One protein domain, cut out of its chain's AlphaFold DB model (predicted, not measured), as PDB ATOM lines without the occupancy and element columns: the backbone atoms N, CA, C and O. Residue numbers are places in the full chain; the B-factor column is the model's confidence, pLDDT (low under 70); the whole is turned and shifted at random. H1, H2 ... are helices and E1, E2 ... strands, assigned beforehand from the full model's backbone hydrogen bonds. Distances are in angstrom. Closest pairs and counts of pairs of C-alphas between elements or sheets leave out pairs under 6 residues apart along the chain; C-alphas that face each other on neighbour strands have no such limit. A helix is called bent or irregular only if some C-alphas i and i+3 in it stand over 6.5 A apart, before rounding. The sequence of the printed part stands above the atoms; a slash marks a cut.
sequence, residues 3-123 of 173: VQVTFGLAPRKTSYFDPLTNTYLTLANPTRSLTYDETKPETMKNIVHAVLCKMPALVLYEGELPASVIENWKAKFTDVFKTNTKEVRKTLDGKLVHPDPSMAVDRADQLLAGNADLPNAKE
ATOM      1  N   VAL A   3      38.308  -3.262  -6.325       79.19
ATOM      2  CA  VAL A   3      39.615  -3.877  -6.589       79.19
ATOM      3  C   VAL A   3      40.050  -3.458  -7.986       79.19
ATOM      4  O   VAL A   3      39.270  -3.541  -8.936       79.19
ATOM      5  N   GLN A   4      41.283  -2.978  -8.116       85.44
ATOM      6  CA  GLN A   4      41.854  -2.607  -9.405       85.44
ATOM      7  C   GLN A   4      42.759  -3.732  -9.896       85.44
ATOM      8  O   GLN A   4      43.655  -4.169  -9.177       85.44
ATOM      9  N   VAL A   5      42.512  -4.196 -11.121       86.50
ATOM     10  CA  VAL A   5      43.309  -5.245 -11.762       86.50
ATOM     11  C   VAL A   5      43.823  -4.721 -13.093       86.50
ATOM     12  O   VAL A   5      43.045  -4.253 -13.929       86.50
ATOM     13  N   THR A   6      45.132  -4.819 -13.300       87.88
ATOM     14  CA  THR A   6      45.788  -4.487 -14.564       87.88
ATOM     15  C   THR A   6      46.126  -5.772 -15.295       87.88
ATOM     16  O   THR A   6      46.888  -6.614 -14.813       87.88
ATOM     17  N   PHE A   7      45.567  -5.914 -16.491       89.19
ATOM     18  CA  PHE A   7      45.840  -7.030 -17.382       89.19
ATOM     19  C   PHE A   7      46.375  -6.519 -18.713       89.19
ATOM     20  O   PHE A   7      46.149  -5.375 -19.113       89.19
ATOM     21  N   GLY A   8      47.082  -7.388 -19.418       89.44
ATOM     22  CA  GLY A   8      47.571  -7.085 -20.745       89.44
ATOM     23  C   GLY A   8      47.557  -8.283 -21.666       89.44
ATOM     24  O   GLY A   8      47.250  -9.407 -21.272       89.44
ATOM     25  N   LEU A   9      47.849  -8.009 -22.925       91.56
ATOM     26  CA  LEU A   9      47.825  -8.974 -24.002       91.56
ATOM     27  C   LEU A   9      48.947 -10.000 -23.817       91.56
ATOM     28  O   LEU A   9      50.092  -9.645 -23.535       91.56
ATOM     29  N   ALA A  10      48.626 -11.283 -23.974       89.44
ATOM     30  CA  ALA A  10      49.642 -12.328 -23.944       89.44
ATOM     31  C   ALA A  10      50.573 -12.230 -25.175       89.44
ATOM     32  O   ALA A  10      50.091 -11.900 -26.261       89.44
ATOM     33  N   PRO A  11      51.861 -12.624 -25.076       84.75
ATOM     34  CA  PRO A  11      52.850 -12.465 -26.157       84.75
ATOM     35  C   PRO A  11      52.479 -13.107 -27.505       84.75
ATOM     36  O   PRO A  11      53.023 -12.754 -28.543       84.75
ATOM     37  N   ARG A  12      51.557 -14.079 -27.504       85.12
ATOM     38  CA  ARG A  12      51.114 -14.820 -28.699       85.12
ATOM     39  C   ARG A  12      49.818 -14.281 -29.314       85.12
ATOM     40  O   ARG A  12      49.282 -14.897 -30.235       85.12
ATOM     41  N   LYS A  13      49.258 -13.193 -28.781       87.94
ATOM     42  CA  LYS A  13      48.004 -12.592 -29.251       87.94
ATOM     43  C   LYS A  13      48.266 -11.219 -29.859       87.94
ATOM     44  O   LYS A  13      49.109 -10.474 -29.386       87.94
ATOM     45  N   THR A  14      47.510 -10.891 -30.904       89.25
ATOM     46  CA  THR A  14      47.571  -9.595 -31.604       89.25
ATOM     47  C   THR A  14      46.494  -8.622 -31.129       89.25
ATOM     48  O   THR A  14      46.683  -7.408 -31.165       89.25
ATOM     49  N   SER A  15      45.361  -9.151 -30.669       92.38
ATOM     50  CA  SER A  15      44.286  -8.373 -30.063       92.38
ATOM     51  C   SER A  15      43.414  -9.238 -29.157       92.38
ATOM     52  O   SER A  15      43.420 -10.471 -29.247       92.38
ATOM     53  N   TYR A  16      42.668  -8.580 -28.275       93.19
ATOM     54  CA  TYR A  16      41.654  -9.188 -27.425       93.19
ATOM     55  C   TYR A  16      40.477  -8.227 -27.269       93.19
ATOM     56  O   TYR A  16      40.677  -7.043 -27.006       93.19
ATOM     57  N   PHE A  17      39.256  -8.742 -27.411       92.44
ATOM     58  CA  PHE A  17      38.022  -7.998 -27.175       92.44
ATOM     59  C   PHE A  17      37.167  -8.728 -26.143       92.44
ATOM     60  O   PHE A  17      36.915  -9.927 -26.291       92.44
ATOM     61  N   ASP A  18      36.696  -7.998 -25.135       91.00
ATOM     62  CA  ASP A  18      35.683  -8.479 -24.203       91.00
ATOM     63  C   ASP A  18      34.370  -7.694 -24.368       91.00
ATOM     64  O   ASP A  18      34.341  -6.495 -24.075       91.00
ATOM     65  N   PRO A  19      33.264  -8.350 -24.775       87.94
ATOM     66  CA  PRO A  19      31.971  -7.693 -24.941       87.94
ATOM     67  C   PRO A  19      31.315  -7.271 -23.620       87.94
ATOM     68  O   PRO A  19      30.457  -6.396 -23.640       87.94
ATOM     69  N   LEU A  20      31.678  -7.875 -22.480       87.38
ATOM     70  CA  LEU A  20      31.052  -7.553 -21.190       87.38
ATOM     71  C   LEU A  20      31.557  -6.227 -20.628       87.38
ATOM     72  O   LEU A  20      30.769  -5.388 -20.201       87.38
ATOM     73  N   THR A  21      32.874  -6.038 -20.640       84.69
ATOM     74  CA  THR A  21      33.509  -4.801 -20.168       84.69
ATOM     75  C   THR A  21      33.716  -3.774 -21.282       84.69
ATOM     76  O   THR A  21      34.215  -2.683 -21.016       84.69
ATOM     77  N   ASN A  22      33.344  -4.116 -22.523       87.94
ATOM     78  CA  ASN A  22      33.633  -3.347 -23.734       87.94
ATOM     79  C   ASN A  22      35.120  -2.944 -23.821       87.94
ATOM     80  O   ASN A  22      35.472  -1.815 -24.170       87.94
ATOM     81  N   THR A  23      36.002  -3.871 -23.437       86.69
ATOM     82  CA  THR A  23      37.447  -3.637 -23.401       86.69
ATOM     83  C   THR A  23      38.087  -4.195 -24.659       86.69
ATOM     84  O   THR A  23      37.926  -5.376 -24.970       86.69
ATOM     85  N   TYR A  24      38.858  -3.358 -25.353       91.19
ATOM     86  CA  TYR A  24      39.649  -3.763 -26.508       91.19
ATOM     87  C   TYR A  24      41.136  -3.511 -26.267       91.19
ATOM     88  O   TYR A  24      41.537  -2.408 -25.894       91.19
ATOM     89  N   LEU A  25      41.938  -4.553 -26.466       91.44
ATOM     90  CA  LEU A  25      43.391  -4.561 -26.331       91.44
ATOM     91  C   LEU A  25      44.017  -4.908 -27.676       91.44
ATOM     92  O   LEU A  25      43.574  -5.836 -28.356       91.44
ATOM     93  N   THR A  26      45.070  -4.188 -28.041       92.62
ATOM     94  CA  THR A  26      45.820  -4.375 -29.291       92.62
ATOM     95  C   THR A  26      47.311  -4.225 -29.028       92.62
ATOM     96  O   THR A  26      47.712  -3.813 -27.945       92.62
ATOM     97  N   LEU A  27      48.153  -4.504 -30.022       91.38
ATOM     98  CA  LEU A  27      49.598  -4.278 -29.901       91.38
ATOM     99  C   LEU A  27      49.967  -2.810 -29.612       91.38
ATOM    100  O   LEU A  27      50.982  -2.562 -28.975       91.38
ATOM    101  N   ALA A  28      49.145  -1.847 -30.046       89.94
ATOM    102  CA  ALA A  28      49.368  -0.426 -29.766       89.94
ATOM    103  C   ALA A  28      49.025  -0.053 -28.315       89.94
ATOM    104  O   ALA A  28      49.692   0.785 -27.719       89.94
ATOM    105  N   ASN A  29      47.998  -0.692 -27.746       90.00
ATOM    106  CA  ASN A  29      47.568  -0.506 -26.362       90.00
ATOM    107  C   ASN A  29      47.452  -1.883 -25.689       90.00
ATOM    108  O   ASN A  29      46.344  -2.426 -25.586       90.00
ATOM    109  N   PRO A  30      48.589  -2.482 -25.287       88.44
ATOM    110  CA  PRO A  30      48.635  -3.877 -24.862       88.44
ATOM    111  C   PRO A  30      48.150  -4.089 -23.430       88.44
ATOM    112  O   PRO A  30      47.924  -5.232 -23.052       88.44
ATOM    113  N   THR A  31      47.976  -3.032 -22.635       89.38
ATOM    114  CA  THR A  31      47.617  -3.105 -21.212       89.38
ATOM    115  C   THR A  31      46.410  -2.234 -20.890       89.38
ATOM    116  O   THR A  31      46.261  -1.137 -21.432       89.38
ATOM    117  N   ARG A  32      45.570  -2.688 -19.958       89.44
ATOM    118  CA  ARG A  32      44.427  -1.926 -19.449       89.44
ATOM    119  C   ARG A  32      44.173  -2.261 -17.984       89.44
ATOM    120  O   ARG A  32      44.181  -3.423 -17.590       89.44
ATOM    121  N   SER A  33      43.912  -1.226 -17.194       89.81
ATOM    122  CA  SER A  33      43.408  -1.361 -15.831       89.81
ATOM    123  C   SER A  33      41.884  -1.374 -15.837       89.81
ATOM    124  O   SER A  33      41.260  -0.503 -16.451       89.81
ATOM    125  N   LEU A  34      41.287  -2.319 -15.120       85.50
ATOM    126  CA  LEU A  34      39.853  -2.379 -14.876       85.50
ATOM    127  C   LEU A  34      39.601  -2.260 -13.376       85.50
ATOM    128  O   LEU A  34      40.172  -3.002 -12.576       85.50
ATOM    129  N   THR A  35      38.717  -1.339 -13.010       86.06
ATOM    130  CA  THR A  35      38.159  -1.287 -11.663       86.06
ATOM    131  C   THR A  35      36.974  -2.232 -11.610       86.06
ATOM    132  O   THR A  35      36.014  -2.077 -12.366       86.06
ATOM    133  N   TYR A  36      37.053  -3.216 -10.729       78.88
ATOM    134  CA  TYR A  36      36.031  -4.225 -10.546       78.88
ATOM    135  C   TYR A  36      35.317  -4.046  -9.204       78.88
ATOM    136  O   TYR A  36      35.912  -3.655  -8.196       78.88
ATOM    137  N   ASP A  37      34.023  -4.350  -9.217       81.75
ATOM    138  CA  ASP A  37      33.169  -4.385  -8.039       81.75
ATOM    139  C   ASP A  37      32.931  -5.842  -7.632       81.75
ATOM    140  O   ASP A  37      32.312  -6.610  -8.371       81.75
ATOM    141  N   GLU A  38      33.390  -6.206  -6.432       74.56
ATOM    142  CA  GLU A  38      33.250  -7.541  -5.834       74.56
ATOM    143  C   GLU A  38      31.821  -8.084  -5.835       74.56
ATOM    144  O   GLU A  38      31.632  -9.301  -5.846       74.56
ATOM    145  N   THR A  39      30.820  -7.205  -5.881       75.31
ATOM    146  CA  THR A  39      29.409  -7.593  -5.897       75.31
ATOM    147  C   THR A  39      28.939  -8.183  -7.232       75.31
ATOM    148  O   THR A  39      27.880  -8.812  -7.269       75.31
ATOM    149  N   LYS A  40      29.694  -8.024  -8.332       78.38
ATOM    150  CA  LYS A  40      29.274  -8.433  -9.689       78.38
ATOM    151  C   LYS A  40      30.299  -9.330 -10.403       78.38
ATOM    152  O   LYS A  40      30.787  -8.957 -11.477       78.38
ATOM    153  N   PRO A  41      30.548 -10.559  -9.910       75.19
ATOM    154  CA  PRO A  41      31.555 -11.485 -10.457       75.19
ATOM    155  C   PRO A  41      31.332 -11.889 -11.915       75.19
ATOM    156  O   PRO A  41      32.266 -12.299 -12.602       75.19
ATOM    157  N   GLU A  42      30.111 -11.741 -12.423       80.69
ATOM    158  CA  GLU A  42      29.787 -12.069 -13.810       80.69
ATOM    159  C   GLU A  42      30.478 -11.151 -14.825       80.69
ATOM    160  O   GLU A  42      30.789 -11.594 -15.931       80.69
ATOM    161  N   THR A  43      30.785  -9.911 -14.436       80.44
ATOM    162  CA  THR A  43      31.422  -8.918 -15.317       80.44
ATOM    163  C   THR A  43      32.839  -9.315 -15.731       80.44
ATOM    164  O   THR A  43      33.259  -8.996 -16.838       80.44
ATOM    165  N   MET A  44      33.557 -10.075 -14.897       82.94
ATOM    166  CA  MET A  44      34.928 -10.516 -15.184       82.94
ATOM    167  C   MET A  44      35.016 -11.927 -15.764       82.94
ATOM    168  O   MET A  44      36.117 -12.415 -16.008       82.94
ATOM    169  N   LYS A  45      33.893 -12.605 -16.026       86.31
ATOM    170  CA  LYS A  45      33.892 -14.019 -16.441       86.31
ATOM    171  C   LYS A  45      34.787 -14.292 -17.661       86.31
ATOM    172  O   LYS A  45      35.542 -15.266 -17.661       86.31
ATOM    173  N   ASN A  46      34.709 -13.443 -18.685       87.81
ATOM    174  CA  ASN A  46      35.485 -13.598 -19.919       87.81
ATOM    175  C   ASN A  46      36.969 -13.285 -19.711       87.81
ATOM    176  O   ASN A  46      37.821 -13.985 -20.253       87.81
ATOM    177  N   ILE A  47      37.268 -12.272 -18.897       88.56
ATOM    178  CA  ILE A  47      38.633 -11.869 -18.551       88.56
ATOM    179  C   ILE A  47      39.305 -12.975 -17.733       88.56
ATOM    180  O   ILE A  47      40.393 -13.423 -18.082       88.56
ATOM    181  N   VAL A  48      38.625 -13.501 -16.712       88.69
ATOM    182  CA  VAL A  48      39.130 -14.613 -15.892       88.69
ATOM    183  C   VAL A  48      39.371 -15.856 -16.742       88.69
ATOM    184  O   VAL A  48      40.430 -16.468 -16.644       88.69
ATOM    185  N   HIS A  49      38.455 -16.199 -17.653       88.44
ATOM    186  CA  HIS A  49      38.696 -17.311 -18.572       88.44
ATOM    187  C   HIS A  49      39.883 -17.059 -19.512       88.44
ATOM    188  O   HIS A  49      40.663 -17.976 -19.757       88.44
ATOM    189  N   ALA A  50      40.059 -15.831 -20.000       87.62
ATOM    190  CA  ALA A  50      41.174 -15.456 -20.864       87.62
ATOM    191  C   ALA A  50      42.542 -15.478 -20.156       87.62
ATOM    192  O   ALA A  50      43.557 -15.669 -20.827       87.62
ATOM    193  N   VAL A  51      42.574 -15.311 -18.831       88.06
ATOM    194  CA  VAL A  51      43.787 -15.421 -18.001       88.06
ATOM    195  C   VAL A  51      44.088 -16.872 -17.615       88.06
ATOM    196  O   VAL A  51      45.253 -17.278 -17.580       88.06
ATOM    197  N   LEU A  52      43.051 -17.654 -17.300       85.69
ATOM    198  CA  LEU A  52      43.187 -19.005 -16.746       85.69
ATOM    199  C   LEU A  52      43.296 -20.104 -17.800       85.69
ATOM    200  O   LEU A  52      43.750 -21.197 -17.478       85.69
ATOM    201  N   CYS A  53      42.883 -19.865 -19.046       83.19
ATOM    202  CA  CYS A  53      42.922 -20.899 -20.074       83.19
ATOM    203  C   CYS A  53      44.355 -21.394 -20.365       83.19
ATOM    204  O   CYS A  53      45.341 -20.685 -20.169       83.19
ATOM    205  N   LYS A  54      44.471 -22.635 -20.867       77.81
ATOM    206  CA  LYS A  54      45.760 -23.306 -21.144       77.81
ATOM    207  C   LYS A  54      46.703 -22.475 -22.024       77.81
ATOM    208  O   LYS A  54      47.912 -22.499 -21.836       77.81
ATOM    209  N   MET A  55      46.146 -21.759 -22.997       83.25
ATOM    210  CA  MET A  55      46.870 -20.762 -23.782       83.25
ATOM    211  C   MET A  55      46.287 -19.387 -23.458       83.25
ATOM    212  O   MET A  55      45.329 -18.988 -24.130       83.25
ATOM    213  N   PRO A  56      46.818 -18.691 -22.437       84.75
ATOM    214  CA  PRO A  56      46.241 -17.444 -21.959       84.75
ATOM    215  C   PRO A  56      46.221 -16.408 -23.080       84.75
ATOM    216  O   PRO A  56      47.201 -16.228 -23.804       84.75
ATOM    217  N   ALA A  57      45.083 -15.737 -23.237       87.25
ATOM    218  CA  ALA A  57      44.974 -14.572 -24.107       87.25
ATOM    219  C   ALA A  57      45.370 -13.287 -23.370       87.25
ATOM    220  O   ALA A  57      45.823 -12.336 -24.008       87.25
ATOM    221  N   LEU A  58      45.226 -13.293 -22.042       89.25
ATOM    222  CA  LEU A  58      45.577 -12.195 -21.155       89.25
ATOM    223  C   LEU A  58      46.566 -12.641 -20.078       89.25
ATOM    224  O   LEU A  58      46.534 -13.776 -19.604       89.25
ATOM    225  N   VAL A  59      47.415 -11.709 -19.671       87.94
ATOM    226  CA  VAL A  59      48.386 -11.831 -18.587       87.94
ATOM    227  C   VAL A  59      48.043 -10.805 -17.511       87.94
ATOM    228  O   VAL A  59      47.693  -9.670 -17.833       87.94
ATOM    229  N   LEU A  60      48.127 -11.203 -16.242       87.38
ATOM    230  CA  LEU A  60      47.996 -10.286 -15.110       87.38
ATOM    231  C   LEU A  60      49.333  -9.575 -14.888       87.38
ATOM    232  O   LEU A  60      50.370 -10.231 -14.840       87.38
ATOM    233  N   TYR A  61      49.294  -8.248 -14.779       79.31
ATOM    234  CA  TYR A  61      50.466  -7.407 -14.513       79.31
ATOM    235  C   TYR A  61      50.447  -6.864 -13.085       79.31
ATOM    236  O   TYR A  61      51.473  -6.869 -12.408       79.31
ATOM    237  N   GLU A  62      49.285  -6.384 -12.634       78.75
ATOM    238  CA  GLU A  62      49.113  -5.799 -11.303       78.75
ATOM    239  C   GLU A  62      47.738  -6.145 -10.730       78.75
ATOM    240  O   GLU A  62      46.747  -6.230 -11.461       78.75
ATOM    241  N   GLY A  63      47.684  -6.297  -9.408       78.62
ATOM    242  CA  GLY A  63      46.481  -6.701  -8.691       78.62
ATOM    243  C   GLY A  63      46.237  -8.211  -8.727       78.62
ATOM    244  O   GLY A  63      46.876  -8.961  -9.464       78.62
ATOM    245  N   GLU A  64      45.293  -8.651  -7.902       80.69
ATOM    246  CA  GLU A  64      44.903 -10.054  -7.781       80.69
ATOM    247  C   GLU A  64      43.466 -10.243  -8.263       80.69
ATOM    248  O   GLU A  64      42.596  -9.392  -8.061       80.69
ATOM    249  N   LEU A  65      43.213 -11.380  -8.914       83.06
ATOM    250  CA  LEU A  65      41.847 -11.777  -9.230       83.06
ATOM    251  C   LEU A  65      41.145 -12.210  -7.933       83.06
ATOM    252  O   LEU A  65      41.686 -13.047  -7.210       83.06
ATOM    253  N   PRO A  66      39.927 -11.716  -7.649       81.50
ATOM    254  CA  PRO A  66      39.195 -12.119  -6.455       81.50
ATOM    255  C   PRO A  66      38.948 -13.630  -6.442       81.50
ATOM    256  O   PRO A  66      38.461 -14.196  -7.428       81.50
ATOM    257  N   ALA A  67      39.216 -14.271  -5.302       82.31
ATOM    258  CA  ALA A  67      39.074 -15.719  -5.140       82.31
ATOM    259  C   ALA A  67      37.675 -16.222  -5.539       82.31
ATOM    260  O   ALA A  67      37.547 -17.234  -6.224       82.31
ATOM    261  N   SER A  68      36.629 -15.451  -5.227       82.75
ATOM    262  CA  SER A  68      35.239 -15.778  -5.570       82.75
ATOM    263  C   SER A  68      34.996 -15.930  -7.076       82.75
ATOM    264  O   SER A  68      34.186 -16.759  -7.498       82.75
ATOM    265  N   VAL A  69      35.688 -15.160  -7.921       83.56
ATOM    266  CA  VAL A  69      35.545 -15.253  -9.383       83.56
ATOM    267  C   VAL A  69      36.303 -16.472  -9.910       83.56
ATOM    268  O   VAL A  69      35.803 -17.170 -10.796       83.56
ATOM    269  N   ILE A  70      37.472 -16.767  -9.334       85.12
ATOM    270  CA  ILE A  70      38.279 -17.940  -9.688       85.12
ATOM    271  C   ILE A  70      37.541 -19.229  -9.314       85.12
ATOM    272  O   ILE A  70      37.454 -20.139 -10.133       85.12
ATOM    273  N   GLU A  71      36.946 -19.302  -8.124       85.19
ATOM    274  CA  GLU A  71      36.164 -20.458  -7.673       85.19
ATOM    275  C   GLU A  71      34.918 -20.682  -8.537       85.19
ATOM    276  O   GLU A  71      34.665 -21.801  -8.985       85.19
ATOM    277  N   ASN A  72      34.178 -19.612  -8.855       85.25
ATOM    278  CA  ASN A  72      33.028 -19.675  -9.762       85.25
ATOM    279  C   ASN A  72      33.412 -20.152 -11.167       85.25
ATOM    280  O   ASN A  72      32.648 -20.858 -11.832       85.25
ATOM    281  N   TRP A  73      34.587 -19.745 -11.641       86.81
ATOM    282  CA  TRP A  73      35.141 -20.229 -12.894       86.81
ATOM    283  C   TRP A  73      35.527 -21.710 -12.775       86.81
ATOM    284  O   TRP A  73      35.092 -22.527 -13.586       86.81
ATOM    285  N   LYS A  74      36.252 -22.086 -11.718       83.88
ATOM    286  CA  LYS A  74      36.707 -23.455 -11.467       83.88
ATOM    287  C   LYS A  74      35.531 -24.424 -11.391       83.88
ATOM    288  O   LYS A  74      35.557 -25.449 -12.066       83.88
ATOM    289  N   ALA A  75      34.463 -24.079 -10.676       83.69
ATOM    290  CA  ALA A  75      33.253 -24.896 -10.577       83.69
ATOM    291  C   ALA A  75      32.640 -25.235 -11.952       83.69
ATOM    292  O   ALA A  75      32.124 -26.331 -12.140       83.69
ATOM    293  N   LYS A  76      32.744 -24.333 -12.937       80.25
ATOM    294  CA  LYS A  76      32.222 -24.546 -14.301       80.25
ATOM    295  C   LYS A  76      33.137 -25.395 -15.185       80.25
ATOM    296  O   LYS A  76      32.671 -25.960 -16.168       80.25
ATOM    297  N   PHE A  77      34.428 -25.453 -14.867       75.25
ATOM    298  CA  PHE A  77      35.469 -25.965 -15.762       75.25
ATOM    299  C   PHE A  77      36.292 -27.123 -15.178       75.25
ATOM    300  O   PHE A  77      37.144 -27.669 -15.877       75.25
ATOM    301  N   THR A  78      36.014 -27.536 -13.936       73.25
ATOM    302  CA  THR A  78      36.751 -28.597 -13.227       73.25
ATOM    303  C   THR A  78      36.739 -29.922 -13.986       73.25
ATOM    304  O   THR A  78      37.802 -30.491 -14.193       73.25
ATOM    305  N   ASP A  79      35.587 -30.391 -14.465       67.81
ATOM    306  CA  ASP A  79      35.518 -31.695 -15.144       67.81
ATOM    307  C   ASP A  79      36.168 -31.700 -16.535       67.81
ATOM    308  O   ASP A  79      36.609 -32.740 -17.013       67.81
ATOM    309  N   VAL A  80      36.249 -30.541 -17.193       67.62
ATOM    310  CA  VAL A  80      36.728 -30.441 -18.582       67.62
ATOM    311  C   VAL A  80      38.232 -30.167 -18.646       67.62
ATOM    312  O   VAL A  80      38.907 -30.585 -19.584       67.62
ATOM    313  N   PHE A  81      38.768 -29.451 -17.656       67.88
ATOM    314  CA  PHE A  81      40.115 -28.885 -17.711       67.88
ATOM    315  C   PHE A  81      40.978 -29.224 -16.495       67.88
ATOM    316  O   PHE A  81      42.015 -28.591 -16.304       67.88
ATOM    317  N   LYS A  82      40.599 -30.209 -15.675       69.75
ATOM    318  CA  LYS A  82      41.473 -30.723 -14.616       69.75
ATOM    319  C   LYS A  82      42.304 -31.888 -15.134       69.75
ATOM    320  O   LYS A  82      41.773 -32.846 -15.695       69.75
ATOM    321  N   THR A  83      43.615 -31.814 -14.935       68.44
ATOM    322  CA  THR A  83      44.501 -32.939 -15.231       68.44
ATOM    323  C   THR A  83      44.178 -34.077 -14.264       68.44
ATOM    324  O   THR A  83      44.220 -33.897 -13.045       68.44
ATOM    325  N   ASN A  84      43.852 -35.264 -14.782       66.06
ATOM    326  CA  ASN A  84      43.730 -36.445 -13.935       66.06
ATOM    327  C   ASN A  84      45.137 -36.894 -13.516       66.06
ATOM    328  O   ASN A  84      45.783 -37.688 -14.192       66.06
ATOM    329  N   THR A  85      45.628 -36.377 -12.393       63.19
ATOM    330  CA  THR A  85      46.963 -36.674 -11.844       63.19
ATOM    331  C   THR A  85      47.173 -38.150 -11.488       63.19
ATOM    332  O   THR A  85      48.311 -38.573 -11.279       63.19
ATOM    333  N   LYS A  86      46.098 -38.950 -11.457       66.00
ATOM    334  CA  LYS A  86      46.159 -40.406 -11.269       66.00
ATOM    335  C   LYS A  86      46.501 -41.166 -12.554       66.00
ATOM    336  O   LYS A  86      46.906 -42.322 -12.469       66.00
ATOM    337  N   GLU A  87      46.359 -40.552 -13.729       66.06
ATOM    338  CA  GLU A  87      46.750 -41.166 -14.999       66.06
ATOM    339  C   GLU A  87      48.253 -41.029 -15.209       66.06
ATOM    340  O   GLU A  87      48.755 -40.054 -15.768       66.06
ATOM    341  N   VAL A  88      48.989 -42.034 -14.752       71.62
ATOM    342  CA  VAL A  88      50.422 -42.127 -15.001       71.62
ATOM    343  C   VAL A  88      50.637 -42.542 -16.453       71.62
ATOM    344  O   VAL A  88      50.134 -43.578 -16.890       71.62
ATOM    345  N   ARG A  89      51.379 -41.739 -17.221       70.12
ATOM    346  CA  ARG A  89      51.684 -42.059 -18.619       70.12
ATOM    347  C   ARG A  89      53.042 -42.727 -18.705       70.12
ATOM    348  O   ARG A  89      54.007 -42.314 -18.061       70.12
ATOM    349  N   LYS A  90      53.118 -43.776 -19.519       76.94
ATOM    350  CA  LYS A  90      54.380 -44.442 -19.822       76.94
ATOM    351  C   LYS A  90      55.053 -43.695 -20.967       76.94
ATOM    352  O   LYS A  90      54.490 -43.577 -22.051       76.94
ATOM    353  N   THR A  91      56.229 -43.153 -20.696       78.75
ATOM    354  CA  THR A  91      57.085 -42.534 -21.715       78.75
ATOM    355  C   THR A  91      57.688 -43.601 -22.628       78.75
ATOM    356  O   THR A  91      57.687 -44.789 -22.295       78.75
ATOM    357  N   LEU A  92      58.209 -43.182 -23.786       80.38
ATOM    358  CA  LEU A  92      58.888 -44.075 -24.734       80.38
ATOM    359  C   LEU A  92      60.097 -44.783 -24.092       80.38
ATOM    360  O   LEU A  92      60.358 -45.940 -24.405       80.38
ATOM    361  N   ASP A  93      60.734 -44.147 -23.105       82.94
ATOM    362  CA  ASP A  93      61.829 -44.710 -22.299       82.94
ATOM    363  C   ASP A  93      61.355 -45.710 -21.226       82.94
ATOM    364  O   ASP A  93      62.127 -46.160 -20.379       82.94
ATOM    365  N   GLY A  94      60.057 -46.026 -21.195       80.69
ATOM    366  CA  GLY A  94      59.453 -46.955 -20.245       80.69
ATOM    367  C   GLY A  94      59.244 -46.390 -18.838       80.69
ATOM    368  O   GLY A  94      58.665 -47.087 -18.000       80.69
ATOM    369  N   LYS A  95      59.653 -45.142 -18.576       83.25
ATOM    370  CA  LYS A  95      59.446 -44.469 -17.289       83.25
ATOM    371  C   LYS A  95      57.995 -44.031 -17.142       83.25
ATOM    372  O   LYS A  95      57.387 -43.498 -18.073       83.25
ATOM    373  N   LEU A  96      57.460 -44.246 -15.949       78.94
ATOM    374  CA  LEU A  96      56.168 -43.733 -15.529       78.94
ATOM    375  C   LEU A  96      56.337 -42.273 -15.108       78.94
ATOM    376  O   LEU A  96      57.089 -41.984 -14.181       78.94
ATOM    377  N   VAL A  97      55.672 -41.367 -15.818       76.44
ATOM    378  CA  VAL A  97      55.733 -39.927 -15.555       76.44
ATOM    379  C   VAL A  97      54.320 -39.435 -15.271       76.44
ATOM    380  O   VAL A  97      53.369 -39.769 -15.988       76.44
ATOM    381  N   HIS A  98      54.177 -38.675 -14.188       70.56
ATOM    382  CA  HIS A  98      52.938 -37.963 -13.911       70.56
ATOM    383  C   HIS A  98      52.791 -36.817 -14.916       70.56
ATOM    384  O   HIS A  98      53.782 -36.163 -15.231       70.56
ATOM    385  N   PRO A  99      51.587 -36.577 -15.449       65.19
ATOM    386  CA  PRO A  99      51.378 -35.468 -16.362       65.19
ATOM    387  C   PRO A  99      51.646 -34.148 -15.636       65.19
ATOM    388  O   PRO A  99      51.054 -33.895 -14.585       65.19
ATOM    389  N   ASP A 100      52.510 -33.313 -16.211       58.88
ATOM    390  CA  ASP A 100      52.717 -31.955 -15.716       58.88
ATOM    391  C   ASP A 100      51.399 -31.166 -15.784       58.88
ATOM    392  O   ASP A 100      50.648 -31.301 -16.767       58.88
ATOM    393  N   PRO A 101      51.102 -30.334 -14.767       57.34
ATOM    394  CA  PRO A 101      49.903 -29.506 -14.732       57.34
ATOM    395  C   PRO A 101      49.951 -28.450 -15.844       57.34
ATOM    396  O   PRO A 101      50.422 -27.333 -15.666       57.34
ATOM    397  N   SER A 102      49.478 -28.819 -17.035       60.59
ATOM    398  CA  SER A 102      49.425 -27.942 -18.215       60.59
ATOM    399  C   SER A 102      48.035 -27.357 -18.459       60.59
ATOM    400  O   SER A 102      47.806 -26.734 -19.499       60.59
ATOM    401  N   MET A 103      47.071 -27.637 -17.576       67.69
ATOM    402  CA  MET A 103      45.662 -27.350 -17.817       67.69
ATOM    403  C   MET A 103      45.158 -26.152 -17.013       67.69
ATOM    404  O   MET A 103      45.721 -25.735 -16.004       67.69
ATOM    405  N   ALA A 104      44.069 -25.573 -17.509       72.12
ATOM    406  CA  ALA A 104      43.551 -24.288 -17.060       72.12
ATOM    407  C   ALA A 104      43.149 -24.272 -15.568       72.12
ATOM    408  O   ALA A 104      43.278 -23.253 -14.896       72.12
ATOM    409  N   VAL A 105      42.680 -25.408 -15.038       72.38
ATOM    410  CA  VAL A 105      42.286 -25.539 -13.623       72.38
ATOM    411  C   VAL A 105      43.502 -25.587 -12.701       72.38
ATOM    412  O   VAL A 105      43.455 -25.012 -11.619       72.38
ATOM    413  N   ASP A 106      44.603 -26.192 -13.144       70.88
ATOM    414  CA  ASP A 106      45.832 -26.259 -12.351       70.88
ATOM    415  C   ASP A 106      46.446 -24.852 -12.181       70.88
ATOM    416  O   ASP A 106      46.903 -24.479 -11.102       70.88
ATOM    417  N   ARG A 107      46.350 -24.017 -13.223       70.81
ATOM    418  CA  ARG A 107      46.745 -22.596 -13.212       70.81
ATOM    419  C   ARG A 107      45.868 -21.739 -12.286       70.81
ATOM    420  O   ARG A 107      46.358 -20.809 -11.652       70.81
ATOM    421  N   ALA A 108      44.576 -22.051 -12.190       74.06
ATOM    422  CA  ALA A 108      43.674 -21.405 -11.237       74.06
ATOM    423  C   ALA A 108      44.054 -21.736  -9.785       74.06
ATOM    424  O   ALA A 108      44.026 -20.858  -8.927       74.06
ATOM    425  N   ASP A 109      44.458 -22.984  -9.530       73.12
ATOM    426  CA  ASP A 109      44.941 -23.416  -8.217       73.12
ATOM    427  C   ASP A 109      46.270 -22.758  -7.834       73.12
ATOM    428  O   ASP A 109      46.449 -22.382  -6.678       73.12
ATOM    429  N   GLN A 110      47.164 -22.523  -8.798       71.69
ATOM    430  CA  GLN A 110      48.384 -21.736  -8.575       71.69
ATOM    431  C   GLN A 110      48.080 -20.281  -8.188       71.69
ATOM    432  O   GLN A 110      48.679 -19.776  -7.239       71.69
ATOM    433  N   LEU A 111      47.112 -19.639  -8.858       72.31
ATOM    434  CA  LEU A 111      46.675 -18.278  -8.519       72.31
ATOM    435  C   LEU A 111      46.061 -18.187  -7.120       72.31
ATOM    436  O   LEU A 111      46.370 -17.258  -6.385       72.31
ATOM    437  N   LEU A 112      45.218 -19.151  -6.738       74.56
ATOM    438  CA  LEU A 112      44.613 -19.194  -5.401       74.56
ATOM    439  C   LEU A 112      45.637 -19.487  -4.299       74.56
ATOM    440  O   LEU A 112      45.490 -19.003  -3.181       74.56
ATOM    441  N   ALA A 113      46.675 -20.264  -4.607       72.19
ATOM    442  CA  ALA A 113      47.759 -20.565  -3.677       72.19
ATOM    443  C   ALA A 113      48.763 -19.408  -3.506       72.19
ATOM    444  O   ALA A 113      49.706 -19.547  -2.730       72.19
ATOM    445  N   GLY A 114      48.597 -18.291  -4.229       60.56
ATOM    446  CA  GLY A 114      49.528 -17.159  -4.196       60.56
ATOM    447  C   GLY A 114      50.874 -17.442  -4.873       60.56
ATOM    448  O   GLY A 114      51.827 -16.684  -4.692       60.56
ATOM    449  N   ASN A 115      50.978 -18.521  -5.657       52.44
ATOM    450  CA  ASN A 115      52.178 -18.810  -6.435       52.44
ATOM    451  C   ASN A 115      52.138 -17.970  -7.716       52.44
ATOM    452  O   ASN A 115      51.418 -18.288  -8.661       52.44
ATOM    453  N   ALA A 116      52.920 -16.889  -7.734       49.69
ATOM    454  CA  ALA A 116      53.005 -15.911  -8.821       49.69
ATOM    455  C   ALA A 116      53.675 -16.428 -10.114       49.69
ATOM    456  O   ALA A 116      53.901 -15.639 -11.027       49.69
ATOM    457  N   ASP A 117      53.942 -17.735 -10.218       44.75
ATOM    458  CA  ASP A 117      54.575 -18.427 -11.358       44.75
ATOM    459  C   ASP A 117      53.590 -18.670 -12.524       44.75
ATOM    460  O   ASP A 117      53.584 -19.668 -13.244       44.75
ATOM    461  N   LEU A 118      52.661 -17.737 -12.695       52.91
ATOM    462  CA  LEU A 118      52.031 -17.519 -13.985       52.91
ATOM    463  C   LEU A 118      53.031 -16.703 -14.803       52.91
ATOM    464  O   LEU A 118      53.860 -16.044 -14.193       52.91
ATOM    465  N   PRO A 119      52.978 -16.704 -16.150       48.62
ATOM    466  CA  PRO A 119      53.794 -15.831 -16.980       48.62
ATOM    467  C   PRO A 119      53.485 -14.390 -16.595       48.62
ATOM    468  O   PRO A 119      52.590 -13.761 -17.146       48.62
ATOM    469  N   ASN A 120      54.178 -13.918 -15.575       42.62
ATOM    470  CA  ASN A 120      54.171 -12.590 -15.052       42.62
ATOM    471  C   ASN A 120      55.100 -11.870 -16.012       42.62
ATOM    472  O   ASN A 120      56.246 -12.277 -16.204       42.62
ATOM    473  N   ALA A 121      54.608 -10.841 -16.690       48.00
ATOM    474  CA  ALA A 121      55.394 -10.171 -17.721       48.00
ATOM    475  C   ALA A 121      56.716  -9.581 -17.185       48.00
ATOM    476  O   ALA A 121      57.597  -9.256 -17.973       48.00
ATOM    477  N   LYS A 122      56.878  -9.487 -15.854       43.53
ATOM    478  CA  LYS A 122      58.136  -9.114 -15.193       43.53
ATOM    479  C   LYS A 122      59.258 -10.155 -15.314       43.53
ATOM    480  O   LYS A 122      60.411  -9.756 -15.220       43.53
ATOM    481  N   GLU A 123      58.959 -11.433 -15.553       39.03
ATOM    482  CA  GLU A 123      59.978 -12.466 -15.830       39.03
ATOM    483  C   GLU A 123      60.224 -12.694 -17.326       39.03
ATOM    484  O   GLU A 123      61.187 -13.357 -17.695       39.03
TER     485      GLU A 123
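AT A GLANCE: This is residues 3 to 123 of the 173 residues of an uncharacterized protein of Paenibacillus sp. TCA20 (UniProt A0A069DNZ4). A strongly twisted sheet, E4, E1, E5, has H1 over one face, and H1 stands between this sheet and the helical hairpin of H2 and H3. The small strand hairpin E2 and E3 sits near one end of the sheet, and the link of residues 82 to 103 forms an arm that sticks out with its tip near Asp 93. The printed part has 121 residues, with E1, E2, E3, E4, H1, E5, H2 and H3 in that order; both sheets, E4 - E1 - E5 and E2 - E3, are antiparallel, and the class is mixed, helices and strands. It is only just compact, close to loose, with a radius of gyration of the C-alphas of 15.9 A, and elongated, spanning 50 by 32 by 24 A.

IN THESE COORDINATES: E1, residues 3 to 9, begins at C-alpha 3 (39.615, -3.877, -6.589) and is 19.9 A long. E2, residues 15 to 18, is 10.4 A long, E3, residues 23 to 26, 10.3 A, and E4, residues 31 to 37, 19.6 A. H1, residues 41 to 52, is 15.2 A long and irregular, with C-alphas 43 and 46 7.7 A apart. E5, residues 58 to 62, is 12.3 A long. H2, residues 67 to 81, is 18.2 A long and irregular, with C-alphas 76 and 79 7.9 A apart. H3, residues 104 to 112, is 12.8 A long and ends at C-alpha 112 (44.613, -19.194, -5.401).

HOW THE PARTS SIT: E1 is antiparallel to E4, with N 5 and O 34 at 3.0 A, and to E5, with N 8 and O 59 at 2.8 A. In the hairpin E2 and E3, N 16 and O 25 are 2.9 A apart. H1 is on the sheet E4 E1 E5 at a height of 8.0 A, making two layers, a helix on one face of a sheet; its closest C-alphas to E5 are Val 51 and Leu 58, 4.9 A. E4, H1, E5 form a split strand-helix-strand unit, two strands of one sheet that are not neighbours, with a helix between them along the chain and E1 between them in the sheet; its crossover is right-handed. H2 touches H1 with residues 68 to 73 alone, closest C-alphas Val 69 and Pro 41, 5.6 A, at a steep tilt of 55 degrees. H3 touches H2 at a shallow tilt of 25 degrees, opposite ways, closest C-alphas Val 105 and Phe 81, 5.7 A. Every O i to N i+4 pair is within hydrogen-bond range in H3, against 5 of 8 in H1 and 8 of 11 in H2.

THE WHOLE: The C-alphas farthest apart, Thr 39 and Asp 93, are 51.9 A apart. The printed part has no cut, and H2 to H3 is the long link. The pLDDT is under 70 at residues 79 to 87, 99 to 103 and 114 to 123.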